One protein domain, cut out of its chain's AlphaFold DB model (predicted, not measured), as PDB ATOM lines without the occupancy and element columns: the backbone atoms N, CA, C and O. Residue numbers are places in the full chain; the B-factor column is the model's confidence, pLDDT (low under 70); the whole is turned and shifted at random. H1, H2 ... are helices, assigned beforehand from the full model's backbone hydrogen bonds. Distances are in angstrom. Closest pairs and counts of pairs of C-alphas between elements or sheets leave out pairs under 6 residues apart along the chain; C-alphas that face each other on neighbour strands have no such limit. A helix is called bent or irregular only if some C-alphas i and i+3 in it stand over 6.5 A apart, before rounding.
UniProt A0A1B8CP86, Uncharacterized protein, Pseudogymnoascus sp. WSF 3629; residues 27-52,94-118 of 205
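What this domain is: This is residues 27 to 52 and 94 to 118 of the 205 residues of an uncharacterized protein of Pseudogymnoascus sp. WSF 3629 (UniProt A0A1B8CP86). Two long, straight helices, H1 and H2, lie side by side and run opposite ways, making a rod two helices wide. H1 is the longer and reaches past the beginning of H2 at the end of the rod near the cut; no named element covers the pair. The printed part has 51 residues with two named helices, in the order H1, H2 along the chain, and no named strand: the class is all helix. The whole is loose, with a radius of gyration of the C-alphas of 12.5 A, and the C-alphas span 41 by 19 by 7 A.

How they stand to each other: Start with H1, residues 28 to 52, the longest helix, and look from it to H2, residues 96 to 116. The two touch, with 19 pairs of C-alphas within 8 A. Find their closest C-alphas at Ala 33 and Phe 111, 5.1 A apart. The lines of H1 and H2 stand at a shallow tilt of 13 degrees, and the helices run opposite ways. Their centres are 10.4 A apart. In H1 and H2 every O i to N i+4 pair is within hydrogen-bond range.

Where its parts are: Find C-alpha 28 at (23.628, 40.740, 137.384); from there H1 runs 25 residues to C-alpha 52 at (11.615, 37.323, 171.543), 36.4 A from first to last C-alpha. Then look at C-alpha 96 at (21.240, 28.711, 166.604), where H2 begins; its 21 residues cover 30.4 A and end at C-alpha 116. Neither helix is bent.

The domain as a whole: The two C-alphas farthest apart are those of Glu 52 and His 118, at 42.0 A. Between residues 52 and 94 you meet the cut: residues 53 to 93 are not printed, and C-alphas 52 and 94 are 18.8 A apart. The link from H1 to H2 runs across this cut. The mean pLDDT of the printed part is 91.0, and Met 94 alone is under 70 in this model.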
ATOM      1  N   THR A  27      27.054  44.086 138.531       88.19
ATOM      2  CA  THR A  27      26.653  43.125 137.492       88.19
ATOM      3  C   THR A  27      25.450  42.294 137.950       88.19
ATOM      4  O   THR A  27      25.156  42.230 139.142       88.19
ATOM      5  N   GLU A  28      24.764  41.612 137.031       89.94
ATOM      6  CA  GLU A  28      23.628  40.740 137.384       89.94
ATOM      7  C   GLU A  28      24.016  39.675 138.424       89.94
ATOM      8  O   GLU A  28      23.308  39.482 139.412       89.94
ATOM      9  N   ALA A  29      25.190  39.051 138.265       90.56
ATOM     10  CA  ALA A  29      25.716  38.080 139.223       90.56
ATOM     11  C   ALA A  29      25.963  38.708 140.607       90.56
ATOM     12  O   ALA A  29      25.581  38.142 141.630       90.56
ATOM     13  N   GLN A  30      26.544  39.910 140.648       90.88
ATOM     14  CA  GLN A  30      26.804  40.634 141.895       90.88
ATOM     15  C   GLN A  30      25.509  41.076 142.586       90.88
ATOM     16  O   GLN A  30      25.405  40.995 143.810       90.88
ATOM     17  N   GLN A  31      24.511  41.520 141.819       93.19
ATOM     18  CA  GLN A  31      23.189  41.864 142.342       93.19
ATOM     19  C   GLN A  31      22.497  40.634 142.928       93.19
ATOM     20  O   GLN A  31      21.979  40.707 144.040       93.19
ATOM     21  N   SER A  32      22.549  39.498 142.230       95.44
ATOM     22  CA  SER A  32      21.998  38.230 142.716       95.44
ATOM     23  C   SER A  32      22.664  37.774 144.019       95.44
ATOM     24  O   SER A  32      21.979  37.382 144.965       95.44
ATOM     25  N   ALA A  33      23.995  37.856 144.106       93.94
ATOM     26  CA  ALA A  33      24.731  37.491 145.317       93.94
ATOM     27  C   ALA A  33      24.414  38.438 146.490       93.94
ATOM     28  O   ALA A  33      24.158  37.986 147.605       93.94
ATOM     29  N   MET A  34      24.335  39.751 146.241       94.81
ATOM     30  CA  MET A  34      23.910  40.736 147.245       94.81
ATOM     31  C   MET A  34      22.475  40.482 147.721       94.81
ATOM     32  O   MET A  34      22.185  40.631 148.907       94.81
ATOM     33  N   GLN A  35      21.573  40.096 146.818       96.69
ATOM     34  CA  GLN A  35      20.199  39.774 147.190       96.69
ATOM     35  C   GLN A  35      20.148  38.550 148.109       96.69
ATOM     36  O   GLN A  35      19.505  38.612 149.147       96.69
ATOM     37  N   THR A  36      20.933  37.511 147.815       97.25
ATOM     38  CA  THR A  36      21.042  36.317 148.673       97.25
ATOM     39  C   THR A  36      21.492  36.672 150.097       97.25
ATOM     40  O   THR A  36      20.934  36.169 151.073       97.25
ATOM     41  N   VAL A  37      22.458  37.590 150.239       96.69
ATOM     42  CA  VAL A  37      22.887  38.107 151.551       96.69
ATOM     43  C   VAL A  37      21.737  38.811 152.274       96.69
ATOM     44  O   VAL A  37      21.513  38.555 153.457       96.69
ATOM     45  N   ARG A  38      20.998  39.684 151.580       97.12
ATOM     46  CA  ARG A  38      19.850  40.400 152.164       97.12
ATOM     47  C   ARG A  38      18.757  39.444 152.617       97.12
ATOM     48  O   ARG A  38      18.259  39.610 153.723       97.12
ATOM     49  N   ASP A  39      18.444  38.439 151.807       97.56
ATOM     50  CA  ASP A  39      17.418  37.445 152.119       97.56
ATOM     51  C   ASP A  39      17.792  36.654 153.382       97.56
ATOM     52  O   ASP A  39      16.965  36.465 154.273       97.56
ATOM     53  N   LYS A  40      19.067  36.257 153.521       95.31
ATOM     54  CA  LYS A  40      19.562  35.576 154.730       95.31
ATOM     55  C   LYS A  40      19.539  36.458 155.973       95.31
ATOM     56  O   LYS A  40      19.198  35.965 157.045       95.31
ATOM     57  N   ILE A  41      19.898  37.736 155.846       96.31
ATOM     58  CA  ILE A  41      19.826  38.693 156.959       96.31
ATOM     59  C   ILE A  41      18.369  38.919 157.374       96.31
ATOM     60  O   ILE A  41      18.088  38.931 158.570       96.31
ATOM     61  N   GLY A  42      17.451  39.055 156.413       96.00
ATOM     62  CA  GLY A  42      16.021  39.199 156.684       96.00
ATOM     63  C   GLY A  42      15.462  37.995 157.441       96.00
ATOM     64  O   GLY A  42      14.888  38.161 158.510       96.00
ATOM     65  N   ALA A  43      15.742  36.779 156.966       96.00
ATOM     66  CA  ALA A  43      15.302  35.555 157.635       96.00
ATOM     67  C   ALA A  43      15.870  35.409 159.062       96.00
ATOM     68  O   ALA A  43      15.189  34.913 159.956       96.00
ATOM     69  N   PHE A  44      17.103  35.867 159.301       95.06
ATOM     70  CA  PHE A  44      17.680  35.903 160.648       95.06
ATOM     71  C   PHE A  44      16.969  36.905 161.566       95.06
ATOM     72  O   PHE A  44      16.756  36.616 162.741       95.06
ATOM     73  N   GLN A  45      16.607  38.080 161.044       93.06
ATOM     74  CA  GLN A  45      15.864  39.088 161.803       93.06
ATOM     75  C   GLN A  45      14.472  38.578 162.180       93.06
ATOM     76  O   GLN A  45      14.102  38.662 163.346       93.06
ATOM     77  N   GLU A  46      13.757  37.973 161.230       94.94
ATOM     78  CA  GLU A  46      12.455  37.341 161.471       94.94
ATOM     79  C   GLU A  46      12.555  36.249 162.545       94.94
ATOM     80  O   GLU A  46      11.808  36.271 163.521       94.94
ATOM     81  N   TRP A  47      13.541  35.352 162.429       94.31
ATOM     82  CA  TRP A  47      13.808  34.327 163.443       94.31
ATOM     83  C   TRP A  47      14.067  34.929 164.832       94.31
ATOM     84  O   TRP A  47      13.568  34.423 165.836       94.31
ATOM     85  N   LYS A  48      14.829  36.026 164.911       90.62
ATOM     86  CA  LYS A  48      15.125  36.688 166.186       90.62
ATOM     87  C   LYS A  48      13.869  37.291 166.823       90.62
ATOM     88  O   LYS A  48      13.665  37.131 168.023       90.62
ATOM     89  N   GLU A  49      13.013  37.924 166.025       91.06
ATOM     90  CA  GLU A  49      11.730  38.462 166.492       91.06
ATOM     91  C   GLU A  49      10.773  37.363 166.983       91.06
ATOM     92  O   GLU A  49      10.020  37.574 167.936       91.06
ATOM     93  N   GLU A  50      10.777  36.187 166.352       90.19
ATOM     94  CA  GLU A  50       9.990  35.033 166.809       90.19
ATOM     95  C   GLU A  50      10.469  34.517 168.171       90.19
ATOM     96  O   GLU A  50       9.648  34.225 169.040       90.19
ATOM     97  N   GLN A  51      11.786  34.463 168.389       85.75
ATOM     98  CA  GLN A  51      12.358  34.043 169.669       85.75
ATOM     99  C   GLN A  51      11.994  34.999 170.811       85.75
ATOM    100  O   GLN A  51      11.657  34.543 171.902       85.75
ATOM    101  N   GLU A  52      12.011  36.308 170.558       81.81
ATOM    102  CA  GLU A  52      11.615  37.323 171.543       81.81
ATOM    103  C   GLU A  52      10.123  37.210 171.906       81.81
ATOM    104  O   GLU A  52       9.770  37.234 173.083       81.81
ATOM    105  N   MET A  94      26.468  24.750 169.428       58.84
ATOM    106  CA  MET A  94      26.519  26.128 168.937       58.84
ATOM    107  C   MET A  94      25.097  26.669 168.968       58.84
ATOM    108  O   MET A  94      24.219  26.063 168.348       58.84
ATOM    109  N   SER A  95      24.888  27.803 169.642       81.12
ATOM    110  CA  SER A  95      23.597  28.484 169.618       81.12
ATOM    111  C   SER A  95      23.126  28.647 168.170       81.12
ATOM    112  O   SER A  95      23.930  28.851 167.252       81.12
ATOM    113  N   GLU A  96      21.818  28.540 167.943       86.12
ATOM    114  CA  GLU A  96      21.240  28.711 166.604       86.12
ATOM    115  C   GLU A  96      21.656  30.058 165.982       86.12
ATOM    116  O   GLU A  96      21.912  30.140 164.781       86.12
ATOM    117  N   GLU A  97      21.882  31.082 166.810       87.56
ATOM    118  CA  GLU A  97      22.461  32.364 166.397       87.56
ATOM    119  C   GLU A  97      23.861  32.220 165.771       87.56
ATOM    120  O   GLU A  97      24.128  32.796 164.717       87.56
ATOM    121  N   ILE A  98      24.760  31.409 166.341       89.75
ATOM    122  CA  ILE A  98      26.092  31.162 165.761       89.75
ATOM    123  C   ILE A  98      25.971  30.454 164.403       89.75
ATOM    124  O   ILE A  98      26.726  30.764 163.472       89.75
ATOM    125  N   LYS A  99      25.021  29.520 164.256       90.44
ATOM    126  CA  LYS A  99      24.758  28.847 162.971       90.44
ATOM    127  C   LYS A  99      24.270  29.848 161.922       90.44
ATOM    128  O   LYS A  99      24.794  29.844 160.804       90.44
ATOM    129  N   TRP A 100      23.349  30.738 162.286       91.88
ATOM    130  CA  TRP A 100      22.883  31.834 161.432       91.88
ATOM    131  C   TRP A 100      24.014  32.770 161.015       91.88
ATOM    132  O   TRP A 100      24.206  33.018 159.820       91.88
ATOM    133  N   MET A 101      24.821  33.227 161.972       93.25
ATOM    134  CA  MET A 101      25.945  34.121 161.699       93.25
ATOM    135  C   MET A 101      26.956  33.485 160.747       93.25
ATOM    136  O   MET A 101      27.426  34.152 159.825       93.25
ATOM    137  N   ARG A 102      27.238  32.185 160.891       91.81
ATOM    138  CA  ARG A 102      28.106  31.455 159.957       91.81
ATOM    139  C   ARG A 102      27.533  31.428 158.537       91.81
ATOM    140  O   ARG A 102      28.283  31.624 157.582       91.81
ATOM    141  N   GLN A 103      26.226  31.204 158.381       92.81
ATOM    142  CA  GLN A 103      25.580  31.224 157.062       92.81
ATOM    143  C   GLN A 103      25.670  32.608 156.415       92.81
ATOM    144  O   GLN A 103      26.059  32.714 155.253       92.81
ATOM    145  N   ILE A 104      25.375  33.670 157.169       94.38
ATOM    146  CA  ILE A 104      25.460  35.049 156.674       94.38
ATOM    147  C   ILE A 104      26.899  35.385 156.277       94.38
ATOM    148  O   ILE A 104      27.129  35.885 155.180       94.38
ATOM    149  N   GLN A 105      27.881  35.069 157.126       93.69
ATOM    150  CA  GLN A 105      29.300  35.297 156.829       93.69
ATOM    151  C   GLN A 105      29.737  34.600 155.540       93.69
ATOM    152  O   GLN A 105      30.503  35.174 154.763       93.69
ATOM    153  N   ARG A 106      29.232  33.392 155.283       93.25
ATOM    154  CA  ARG A 106      29.538  32.665 154.055       93.25
ATOM    155  C   ARG A 106      28.888  33.281 152.818       93.25
ATOM    156  O   ARG A 106      29.553  33.404 151.794       93.25
ATOM    157  N   GLU A 107      27.634  33.714 152.896       95.62
ATOM    158  CA  GLU A 107      27.002  34.412 151.766       95.62
ATOM    159  C   GLU A 107      27.672  35.765 151.493       95.62
ATOM    160  O   GLU A 107      27.883  36.140 150.341       95.62
ATOM    161  N   VAL A 108      28.119  36.463 152.540       95.06
ATOM    162  CA  VAL A 108      28.941  37.673 152.409       95.06
ATOM    163  C   VAL A 108      30.275  37.358 151.727       95.06
ATOM    164  O   VAL A 108      30.683  38.086 150.821       95.06
ATOM    165  N   LEU A 109      30.948  36.269 152.110       94.25
ATOM    166  CA  LEU A 109      32.177  35.807 151.459       94.25
ATOM    167  C   LEU A 109      31.955  35.542 149.963       94.25
ATOM    168  O   LEU A 109      32.734  36.021 149.139       94.25
ATOM    169  N   ARG A 110      30.883  34.829 149.608       93.75
ATOM    170  CA  ARG A 110      30.513  34.554 148.211       93.75
ATOM    171  C   ARG A 110      30.233  35.832 147.439       93.75
ATOM    172  O   ARG A 110      30.768  35.993 146.347       93.75
ATOM    173  N   PHE A 111      29.490  36.765 148.031       93.19
ATOM    174  CA  PHE A 111      29.278  38.082 147.441       93.19
ATOM    175  C   PHE A 111      30.603  38.798 147.161       93.19
ATOM    176  O   PHE A 111      30.779  39.314 146.059       93.19
ATOM    177  N   TYR A 112      31.558  38.798 148.098       90.62
ATOM    178  CA  TYR A 112      32.874  39.392 147.855       90.62
ATOM    179  C   TYR A 112      33.635  38.683 146.736       90.62
ATOM    180  O   TYR A 112      34.205  39.360 145.889       90.62
ATOM    181  N   ILE A 113      33.622  37.351 146.676       90.81
ATOM    182  CA  ILE A 113      34.249  36.616 145.569       90.81
ATOM    183  C   ILE A 113      33.622  37.040 144.233       90.81
ATOM    184  O   ILE A 113      34.354  37.423 143.328       90.81
ATOM    185  N   THR A 114      32.291  37.090 144.130       90.81
ATOM    186  CA  THR A 114      31.577  37.549 142.921       90.81
ATOM    187  C   THR A 114      31.825  39.029 142.603       90.81
ATOM    188  O   THR A 114      31.837  39.436 141.442       90.81
ATOM    189  N   LEU A 115      32.027  39.869 143.619       87.88
ATOM    190  CA  LEU A 115      32.377  41.279 143.441       87.88
ATOM    191  C   LEU A 115      33.783  41.439 142.846       87.88
ATOM    192  O   LEU A 115      34.016  42.340 142.039       87.88
ATOM    193  N   LEU A 116      34.710  40.577 143.263       85.44
ATOM    194  CA  LEU A 116      36.103  40.574 142.823       85.44
ATOM    195  C   LEU A 116      36.301  39.840 141.486       85.44
ATOM    196  O   LEU A 116      37.275  40.116 140.785       85.44
ATOM    197  N   ASP A 117      35.385  38.941 141.128       84.38
ATOM    198  CA  ASP A 117      35.372  38.199 139.869       84.38
ATOM    199  C   ASP A 117      34.885  39.080 138.709       84.38
ATOM    200  O   ASP A 117      33.747  39.010 138.243       84.38
ATOM    201  N   HIS A 118      35.750  40.002 138.283       73.50
ATOM    202  CA  HIS A 118      35.481  40.909 137.174       73.50
ATOM    203  C   HIS A 118      36.623  40.877 136.159       73.50
ATOM    204  O   HIS A 118      37.792  41.073 136.500       73.50
TER     205      HIS A 118